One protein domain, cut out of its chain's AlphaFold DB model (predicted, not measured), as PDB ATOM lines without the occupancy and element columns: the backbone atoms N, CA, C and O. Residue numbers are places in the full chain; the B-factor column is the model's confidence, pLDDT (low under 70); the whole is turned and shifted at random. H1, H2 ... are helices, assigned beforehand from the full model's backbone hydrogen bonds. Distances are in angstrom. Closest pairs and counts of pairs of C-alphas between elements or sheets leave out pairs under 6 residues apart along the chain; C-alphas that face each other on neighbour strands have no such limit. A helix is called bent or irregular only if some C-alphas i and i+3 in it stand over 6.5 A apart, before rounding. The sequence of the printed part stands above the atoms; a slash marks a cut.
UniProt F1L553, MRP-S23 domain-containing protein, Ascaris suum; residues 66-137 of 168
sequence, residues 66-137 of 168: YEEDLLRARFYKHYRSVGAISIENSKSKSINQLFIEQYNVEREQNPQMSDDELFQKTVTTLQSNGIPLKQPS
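What this domain is: This is residues 66 to 137 of the 168 residues of the protein "MRP-S23 domain-containing protein" of Ascaris suum (UniProt F1L553). Three helices make a small cluster in which H2 is the middle piece: H1 crosses it steeply near its first residues, H3 crosses it steeply about halfway along, and the three centres make a triangle. A long loop, residues 79 to 94, swings out between H1 and H2, and its residues 87 to 92 stick out from the rest. The printed part has 72 residues with three named helices, in the order H1, H2, H3, and no named strand; the class is all helix. The whole is compact, with a radius of gyration of the C-alphas of 12.4 A, and it spans 38 by 30 by 25 A.

How they stand to each other: The longest helix is H2, residues 95 to 109, and it touches both of the others. H3, residues 115 to 128, touches H2 with 11 pairs of C-alphas within 8 A; the closest C-alphas are those of Tyr 103 and Thr 122, 5.8 A apart. H2 and H3 run opposite ways at a steep tilt of 61 degrees, and their centres are 9.1 A apart. H1, residues 68 to 78, touches H2, and H2 touches it with residues 96 to 100 alone; the closest C-alphas are those of Arg 72 and Asn 96, 6.8 A apart. H1 and H2 run opposite ways at a steep tilt of 63 degrees, with 12.3 A between their centres. H1 and H3 are near each other, with 5 pairs of C-alphas within 10 A but no pair within 8 A. In H1, H2 and H3 every O i to N i+4 pair is within hydrogen-bond range.

Where its parts are: H2 has 15 residues, from Ile 95, with its C-alpha at (39.790, 28.610, 37.791), to Gln 109, and measures 21.1 A from first to last C-alpha. H1 has 11 residues, from Glu 68, with its C-alpha at (34.989, 40.866, 33.347), to His 78, and measures 15.6 A. H3 has 14 residues, from Asp 115 to Ser 128, whose C-alpha is at (29.694, 19.257, 37.772), and measures 19.9 A. None of the three helices is bent.

The domain as a whole: The two C-alphas farthest apart are those of Glu 88 and Gln 112, at 38.8 A, and the C-alphas of Tyr 66 and Ser 137, the first and last printed residues, are 29.1 A apart. The link from H1 to H2 is long, with 16 residues, and the C-alphas of residues 79 to 94 lie 9 to 21 A from the mean of all C-alphas. The link from H2 to H3 is tight, with 5 residues. The printed part has no cut. The mean pLDDT of the printed part is 87.9, and one residue, Ser 81, is under 70.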
ATOM      1  N   TYR A  66      38.554  46.033  32.861       95.44
ATOM      2  CA  TYR A  66      37.749  45.319  31.883       95.44
ATOM      3  C   TYR A  66      36.376  44.968  32.456       95.44
ATOM      4  O   TYR A  66      36.176  44.954  33.672       95.44
ATOM      5  N   GLU A  67      35.411  44.677  31.587       92.50
ATOM      6  CA  GLU A  67      34.050  44.337  32.018       92.50
ATOM      7  C   GLU A  67      34.027  43.061  32.866       92.50
ATOM      8  O   GLU A  67      33.296  42.979  33.856       92.50
ATOM      9  N   GLU A  68      34.895  42.089  32.561       92.88
ATOM     10  CA  GLU A  68      34.989  40.866  33.347       92.88
ATOM     11  C   GLU A  68      35.556  41.090  34.757       92.88
ATOM     12  O   GLU A  68      35.344  40.246  35.628       92.88
ATOM     13  N   ASP A  69      36.227  42.216  35.036       93.81
ATOM     14  CA  ASP A  69      36.784  42.493  36.366       93.81
ATOM     15  C   ASP A  69      35.691  42.645  37.428       93.81
ATOM     16  O   ASP A  69      35.915  42.304  38.594       93.81
ATOM     17  N   LEU A  70      34.481  43.062  37.038       92.69
ATOM     18  CA  LEU A  70      33.307  43.053  37.916       92.69
ATOM     19  C   LEU A  70      32.977  41.626  38.371       92.69
ATOM     20  O   LEU A  70      32.742  41.371  39.559       92.69
ATOM     21  N   LEU A  71      33.033  40.678  37.435       92.69
ATOM     22  CA  LEU A  71      32.790  39.267  37.696       92.69
ATOM     23  C   LEU A  71      33.938  38.643  38.497       92.69
ATOM     24  O   LEU A  71      33.685  37.895  39.443       92.69
ATOM     25  N   ARG A  72      35.196  39.006  38.202       92.38
ATOM     26  CA  ARG A  72      36.367  38.596  39.000       92.38
ATOM     27  C   ARG A  72      36.243  39.069  40.444       92.38
ATOM     28  O   ARG A  72      36.426  38.275  41.366       92.38
ATOM     29  N   ALA A  73      35.882  40.334  40.656       92.69
ATOM     30  CA  ALA A  73      35.696  40.904  41.985       92.69
ATOM     31  C   ALA A  73      34.582  40.182  42.755       92.69
ATOM     32  O   ALA A  73      34.760  39.829  43.925       92.69
ATOM     33  N   ARG A  74      33.454  39.903  42.089       91.69
ATOM     34  CA  ARG A  74      32.347  39.126  42.657       91.69
ATOM     35  C   ARG A  74      32.785  37.704  43.018       91.69
ATOM     36  O   ARG A  74      32.544  37.259  44.138       91.69
ATOM     37  N   PHE A  75      33.487  37.021  42.120       91.88
ATOM     38  CA  PHE A  75      33.992  35.670  42.340       91.88
ATOM     39  C   PHE A  75      34.946  35.604  43.538       91.88
ATOM     40  O   PHE A  75      34.705  34.827  44.457       91.88
ATOM     41  N   TYR A  76      35.967  36.464  43.603       90.62
ATOM     42  CA  TYR A  76      36.936  36.457  44.709       90.62
ATOM     43  C   TYR A  76      36.354  36.926  46.049       90.62
ATOM     44  O   TYR A  76      36.892  36.591  47.109       90.62
ATOM     45  N   LYS A  77      35.230  37.656  46.035       89.25
ATOM     46  CA  LYS A  77      34.449  37.961  47.243       89.25
ATOM     47  C   LYS A  77      33.797  36.702  47.828       89.25
ATOM     48  O   LYS A  77      33.740  36.572  49.051       89.25
ATOM     49  N   HIS A  78      33.335  35.782  46.978       88.38
ATOM     50  CA  HIS A  78      32.686  34.529  47.386       88.38
ATOM     51  C   HIS A  78      33.657  33.354  47.557       88.38
ATOM     52  O   HIS A  78      33.438  32.513  48.424       88.38
ATOM     53  N   TYR A  79      34.733  33.300  46.772       86.81
ATOM     54  CA  TYR A  79      35.686  32.194  46.712       86.81
ATOM     55  C   TYR A  79      37.107  32.749  46.796       86.81
ATOM     56  O   TYR A  79      37.667  33.245  45.824       86.81
ATOM     57  N   ARG A  80      37.692  32.710  47.996       77.38
ATOM     58  CA  ARG A  80      38.969  33.390  48.272       77.38
ATOM     59  C   ARG A  80      40.200  32.504  48.092       77.38
ATOM     60  O   ARG A  80      41.284  33.009  47.832       77.38
ATOM     61  N   SER A  81      40.047  31.195  48.269       69.06
ATOM     62  CA  SER A  81      41.130  30.217  48.138       69.06
ATOM     63  C   SER A  81      40.849  29.367  46.911       69.06
ATOM     64  O   SER A  81      40.029  28.454  46.957       69.06
ATOM     65  N   VAL A  82      41.470  29.738  45.793       73.19
ATOM     66  CA  VAL A  82      41.170  29.168  44.479       73.19
ATOM     67  C   VAL A  82      42.469  28.657  43.862       73.19
ATOM     68  O   VAL A  82      43.013  29.266  42.951       73.19
ATOM     69  N   GLY A  83      42.977  27.552  44.418       77.62
ATOM     70  CA  GLY A  83      44.155  26.835  43.917       77.62
ATOM     71  C   GLY A  83      45.443  27.664  43.803       77.62
ATOM     72  O   GLY A  83      45.505  28.831  44.185       77.62
ATOM     73  N   ALA A  84      46.497  27.031  43.288       83.12
ATOM     74  CA  ALA A  84      47.699  27.729  42.842       83.12
ATOM     75  C   ALA A  84      47.533  28.136  41.371       83.12
ATOM     76  O   ALA A  84      46.968  27.381  40.578       83.12
ATOM     77  N   ILE A  85      48.030  29.317  41.006       86.62
ATOM     78  CA  ILE A  85      48.011  29.817  39.627       86.62
ATOM     79  C   ILE A  85      49.415  29.637  39.047       86.62
ATOM     80  O   ILE A  85      50.388  30.097  39.641       86.62
ATOM     81  N   SER A  86      49.523  28.978  37.892       87.31
ATOM     82  CA  SER A  86      50.779  28.919  37.143       87.31
ATOM     83  C   SER A  86      50.906  30.179  36.286       87.31
ATOM     84  O   SER A  86      50.055  30.440  35.443       87.31
ATOM     85  N   ILE A  87      51.949  30.975  36.527       88.94
ATOM     86  CA  ILE A  87      52.244  32.191  35.746       88.94
ATOM     87  C   ILE A  87      53.102  31.850  34.515       88.94
ATOM     88  O   ILE A  87      53.024  32.521  33.493       88.94
ATOM     89  N   GLU A  88      53.898  30.782  34.595       91.19
ATOM     90  CA  GLU A  88      54.832  30.371  33.541       91.19
ATOM     91  C   GLU A  88      54.120  29.790  32.315       91.19
ATOM     92  O   GLU A  88      54.549  29.991  31.178       91.19
ATOM     93  N   ASN A  89      53.018  29.067  32.530       89.31
ATOM     94  CA  ASN A  89      52.288  28.416  31.454       89.31
ATOM     95  C   ASN A  89      51.142  29.296  30.940       89.31
ATOM     96  O   ASN A  89      50.046  29.299  31.503       89.31
ATOM     97  N   SER A  90      51.363  29.945  29.796       85.94
ATOM     98  CA  SER A  90      50.362  30.782  29.117       85.94
ATOM     99  C   SER A  90      49.105  30.032  28.659       85.94
ATOM    100  O   SER A  90      48.076  30.657  28.416       85.94
ATOM    101  N   LYS A  91      49.158  28.698  28.540       85.69
ATOM    102  CA  LYS A  91      48.000  27.872  28.157       85.69
ATOM    103  C   LYS A  91      47.149  27.466  29.354       85.69
ATOM    104  O   LYS A  91      46.002  27.060  29.172       85.69
ATOM    105  N   SER A  92      47.706  27.517  30.564       85.69
ATOM    106  CA  SER A  92      46.962  27.141  31.761       85.69
ATOM    107  C   SER A  92      45.983  28.249  32.128       85.69
ATOM    108  O   SER A  92      46.362  29.401  32.324       85.69
ATOM    109  N   LYS A  93      44.698  27.904  32.192       88.12
ATOM    110  CA  LYS A  93      43.652  28.837  32.605       88.12
ATOM    111  C   LYS A  93      43.479  28.758  34.113       88.12
ATOM    112  O   LYS A  93      43.412  27.666  34.679       88.12
ATOM    113  N   SER A  94      43.388  29.914  34.766       89.25
ATOM    114  CA  SER A  94      43.001  29.956  36.174       89.25
ATOM    115  C   SER A  94      41.543  29.512  36.324       89.25
ATOM    116  O   SER A  94      40.735  29.656  35.408       89.25
ATOM    117  N   ILE A  95      41.179  29.004  37.500       90.31
ATOM    118  CA  ILE A  95      39.790  28.610  37.791       90.31
ATOM    119  C   ILE A  95      38.835  29.800  37.616       90.31
ATOM    120  O   ILE A  95      37.733  29.641  37.104       90.31
ATOM    121  N   ASN A  96      39.270  31.004  37.997       91.00
ATOM    122  CA  ASN A  96      38.494  32.217  37.771       91.00
ATOM    123  C   ASN A  96      38.316  32.519  36.271       91.00
ATOM    124  O   ASN A  96      37.230  32.914  35.863       91.00
ATOM    125  N   GLN A  97      39.339  32.288  35.446       91.81
ATOM    126  CA  GLN A  97      39.224  32.466  33.998       91.81
ATOM    127  C   GLN A  97      38.260  31.444  33.379       91.81
ATOM    128  O   GLN A  97      37.425  31.820  32.562       91.81
ATOM    129  N   LEU A  98      38.312  30.180  33.816       91.25
ATOM    130  CA  LEU A  98      37.340  29.154  33.414       91.25
ATOM    131  C   LEU A  98      35.907  29.541  33.811       91.25
ATOM    132  O   LEU A  98      34.975  29.331  33.041       91.25
ATOM    133  N   PHE A  99      35.737  30.147  34.988       93.00
ATOM    134  CA  PHE A  99      34.452  30.676  35.442       93.00
ATOM    135  C   PHE A  99      33.921  31.783  34.531       93.00
ATOM    136  O   PHE A  99      32.756  31.743  34.151       93.00
ATOM    137  N   ILE A 100      34.763  32.743  34.140       93.56
ATOM    138  CA  ILE A 100      34.364  33.824  33.227       93.56
ATOM    139  C   ILE A 100      33.957  33.266  31.859       93.56
ATOM    140  O   ILE A 100      32.935  33.665  31.312       93.56
ATOM    141  N   GLU A 101      34.733  32.329  31.313       93.62
ATOM    142  CA  GLU A 101      34.420  31.701  30.025       93.62
ATOM    143  C   GLU A 101      33.077  30.970  30.067       93.62
ATOM    144  O   GLU A 101      32.237  31.173  29.192       93.62
ATOM    145  N   GLN A 102      32.840  30.187  31.123       92.69
ATOM    146  CA  GLN A 102      31.570  29.494  31.319       92.69
ATOM    147  C   GLN A 102      30.405  30.477  31.501       92.69
ATOM    148  O   GLN A 102      29.328  30.259  30.953       92.69
ATOM    149  N   TYR A 103      30.621  31.581  32.224       92.88
ATOM    150  CA  TYR A 103      29.625  32.639  32.395       92.88
ATOM    151  C   TYR A 103      29.228  33.282  31.075       92.88
ATOM    152  O   TYR A 103      28.042  33.479  30.827       92.88
ATOM    153  N   ASN A 104      30.194  33.554  30.202       92.69
ATOM    154  CA  ASN A 104      29.910  34.126  28.891       92.69
ATOM    155  C   ASN A 104      29.081  33.166  28.029       92.69
ATOM    156  O   ASN A 104      28.080  33.584  27.453       92.69
ATOM    157  N   VAL A 105      29.419  31.871  28.028       92.38
ATOM    158  CA  VAL A 105      28.636  30.841  27.322       92.38
ATOM    159  C   VAL A 105      27.207  30.753  27.866       92.38
ATOM    160  O   VAL A 105      26.245  30.702  27.101       92.38
ATOM    161  N   GLU A 106      27.031  30.756  29.188       90.38
ATOM    162  CA  GLU A 106      25.700  30.662  29.798       90.38
ATOM    163  C   GLU A 106      24.850  31.917  29.576       90.38
ATOM    164  O   GLU A 106      23.633  31.798  29.389       90.38
ATOM    165  N   ARG A 107      25.492  33.090  29.541       90.06
ATOM    166  CA  ARG A 107      24.876  34.380  29.215       90.06
ATOM    167  C   ARG A 107      24.388  34.418  27.768       90.06
ATOM    168  O   ARG A 107      23.280  34.886  27.521       90.06
ATOM    169  N   GLU A 108      25.175  33.901  26.826       90.31
ATOM    170  CA  GLU A 108      24.775  33.786  25.417       90.31
ATOM    171  C   GLU A 108      23.589  32.832  25.236       90.31
ATOM    172  O   GLU A 108      22.669  33.112  24.469       90.31
ATOM    173  N   GLN A 109      23.570  31.723  25.979       89.19
ATOM    174  CA  GLN A 109      22.485  30.743  25.913       89.19
ATOM    175  C   GLN A 109      21.188  31.222  26.581       89.19
ATOM    176  O   GLN A 109      20.107  30.807  26.170       89.19
ATOM    177  N   ASN A 110      21.272  32.048  27.629       85.06
ATOM    178  CA  ASN A 110      20.119  32.455  28.440       85.06
ATOM    179  C   ASN A 110      20.103  33.980  28.658       85.06
ATOM    180  O   ASN A 110      20.330  34.444  29.775       85.06
ATOM    181  N   PRO A 111      19.782  34.779  27.624       81.06
ATOM    182  CA  PRO A 111      19.854  36.241  27.699       81.06
ATOM    183  C   PRO A 111      18.798  36.892  28.610       81.06
ATOM    184  O   PRO A 111      18.896  38.079  28.892       81.06
ATOM    185  N   GLN A 112      17.783  36.142  29.054       82.62
ATOM    186  CA  GLN A 112      16.689  36.639  29.906       82.62
ATOM    187  C   GLN A 112      16.920  36.405  31.409       82.62
ATOM    188  O   GLN A 112      16.094  36.797  32.229       82.62
ATOM    189  N   MET A 113      18.003  35.717  31.773       82.69
ATOM    190  CA  MET A 113      18.279  35.301  33.147       82.69
ATOM    191  C   MET A 113      19.000  36.418  33.913       82.69
ATOM    192  O   MET A 113      19.811  37.144  33.342       82.69
ATOM    193  N   SER A 114      18.707  36.561  35.207       88.38
ATOM    194  CA  SER A 114      19.379  37.555  36.053       88.38
ATOM    195  C   SER A 114      20.856  37.194  36.268       88.38
ATOM    196  O   SER A 114      21.197  36.014  36.368       88.38
ATOM    197  N   ASP A 115      21.731  38.195  36.422       85.25
ATOM    198  CA  ASP A 115      23.167  38.005  36.698       85.25
ATOM    199  C   ASP A 115      23.421  37.098  37.915       85.25
ATOM    200  O   ASP A 115      24.383  36.330  37.951       85.25
ATOM    201  N   ASP A 116      22.553  37.163  38.926       88.25
ATOM    202  CA  ASP A 116      22.653  36.332  40.130       88.25
ATOM    203  C   ASP A 116      22.347  34.863  39.847       88.25
ATOM    204  O   ASP A 116      23.006  33.965  40.375       88.25
ATOM    205  N   GLU A 117      21.362  34.619  38.994       90.88
ATOM    206  CA  GLU A 117      20.947  33.283  38.602       90.88
ATOM    207  C   GLU A 117      21.981  32.654  37.654       90.88
ATOM    208  O   GLU A 117      22.360  31.497  37.849       90.88
ATOM    209  N   LEU A 118      22.524  33.433  36.707       90.31
ATOM    210  CA  LEU A 118      23.657  33.035  35.860       90.31
ATOM    211  C   LEU A 118      24.889  32.692  36.705       90.31
ATOM    212  O   LEU A 118      25.562  31.686  36.476       90.31
ATOM    213  N   PHE A 119      25.168  33.481  37.744       91.38
ATOM    214  CA  PHE A 119      26.271  33.200  38.658       91.38
ATOM    215  C   PHE A 119      26.086  31.867  39.401       91.38
ATOM    216  O   PHE A 119      27.039  31.109  39.554       91.38
ATOM    217  N   GLN A 120      24.877  31.539  39.864       91.19
ATOM    218  CA  GLN A 120      24.644  30.241  40.513       91.19
ATOM    219  C   GLN A 120      24.725  29.082  39.518       91.19
ATOM    220  O   GLN A 120      25.352  28.065  39.815       91.19
ATOM    221  N   LYS A 121      24.146  29.246  38.325       91.75
ATOM    222  CA  LYS A 121      24.171  28.230  37.270       91.75
ATOM    223  C   LYS A 121      25.607  27.886  36.869       91.75
ATOM    224  O   LYS A 121      25.989  26.719  36.952       91.75
ATOM    225  N   THR A 122      26.444  28.889  36.624       91.94
ATOM    226  CA  THR A 122      27.869  28.688  36.306       91.94
ATOM    227  C   THR A 122      28.626  27.959  37.408       91.94
ATOM    228  O   THR A 122      29.437  27.077  37.119       91.94
ATOM    229  N   VAL A 123      28.349  28.264  38.683       91.12
ATOM    230  CA  VAL A 123      28.929  27.524  39.814       91.12
ATOM    231  C   VAL A 123      28.498  26.059  39.785       91.12
ATOM    232  O   VAL A 123      29.351  25.185  39.948       91.12
ATOM    233  N   THR A 124      27.216  25.765  39.547       91.69
ATOM    234  CA  THR A 124      26.734  24.376  39.463       91.69
ATOM    235  C   THR A 124      27.346  23.621  38.285       91.69
ATOM    236  O   THR A 124      27.757  22.468  38.442       91.69
ATOM    237  N   THR A 125      27.510  24.276  37.134       91.62
ATOM    238  CA  THR A 125      28.165  23.688  35.965       91.62
ATOM    239  C   THR A 125      29.639  23.393  36.252       91.62
ATOM    240  O   THR A 125      30.120  22.294  35.985       91.62
ATOM    241  N   LEU A 126      30.368  24.324  36.875       90.31
ATOM    242  CA  LEU A 126      31.781  24.122  37.213       90.31
ATOM    243  C   LEU A 126      32.005  23.049  38.281       90.31
ATOM    244  O   LEU A 126      32.981  22.302  38.203       90.31
ATOM    245  N   GLN A 127      31.099  22.940  39.254       89.56
ATOM    246  CA  GLN A 127      31.122  21.852  40.232       89.56
ATOM    247  C   GLN A 127      30.862  20.499  39.563       89.56
ATOM    248  O   GLN A 127      31.540  19.525  39.888       89.56
ATOM    249  N   SER A 128      29.952  20.453  38.585       90.94
ATOM    250  CA  SER A 128      29.694  19.257  37.772       90.94
ATOM    251  C   SER A 128      30.919  18.856  36.943       90.94
ATOM    252  O   SER A 128      31.207  17.673  36.796       90.94
ATOM    253  N   ASN A 129      31.708  19.839  36.495       87.62
ATOM    254  CA  ASN A 129      32.991  19.636  35.814       87.62
ATOM    255  C   ASN A 129      34.144  19.247  36.766       87.62
ATOM    256  O   ASN A 129      35.294  19.160  36.338       87.62
ATOM    257  N   GLY A 130      33.865  19.017  38.054       84.44
ATOM    258  CA  GLY A 130      34.836  18.512  39.025       84.44
ATOM    259  C   GLY A 130      35.734  19.573  39.663       84.44
ATOM    260  O   GLY A 130      36.732  19.217  40.288       84.44
ATOM    261  N   ILE A 131      35.406  20.866  39.541       84.19
ATOM    262  CA  ILE A 131      36.173  21.955  40.165       84.19
ATOM    263  C   ILE A 131      35.519  22.340  41.506       84.19
ATOM    264  O   ILE A 131      34.455  22.966  41.519       84.19
ATOM    265  N   PRO A 132      36.133  22.014  42.662       81.25
ATOM    266  CA  PRO A 132      35.551  22.334  43.958       81.25
ATOM    267  C   PRO A 132      35.729  23.820  44.289       81.25
ATOM    268  O   PRO A 132      36.839  24.305  44.510       81.25
ATOM    269  N   LEU A 133      34.618  24.547  44.395       83.56
ATOM    270  CA  LEU A 133      34.595  25.940  44.844       83.56
ATOM    271  C   LEU A 133      34.197  26.007  46.323       83.56
ATOM    272  O   LEU A 133      33.035  25.814  46.678       83.56
ATOM    273  N   LYS A 134      35.167  26.280  47.208       82.25
ATOM    274  CA  LYS A 134      34.937  26.370  48.658       82.25
ATOM    275  C   LYS A 134      34.750  27.818  49.100       82.25
ATOM    276  O   LYS A 134      35.618  28.664  48.883       82.25
ATOM    277  N   GLN A 135      33.639  28.091  49.778       81.06
ATOM    278  CA  GLN A 135      33.410  29.398  50.387       81.06
ATOM    279  C   GLN A 135      34.323  29.605  51.613       81.06
ATOM    280  O   GLN A 135      34.582  28.658  52.368       81.06
ATOM    281  N   PRO A 136      34.832  30.829  51.837       73.56
ATOM    282  CA  PRO A 136      35.648  31.145  52.997       73.56
ATOM    283  C   PRO A 136      34.827  30.992  54.283       73.56
ATOM    284  O   PRO A 136      33.690  31.446  54.384       73.56
ATOM    285  N   SER A 137      35.423  30.379  55.308       70.12
ATOM    286  CA  SER A 137      34.801  30.292  56.634       70.12
ATOM    287  C   SER A 137      34.580  31.693  57.219       70.12
ATOM    288  O   SER A 137      35.444  32.566  57.089       70.12
TER     289      SER A 137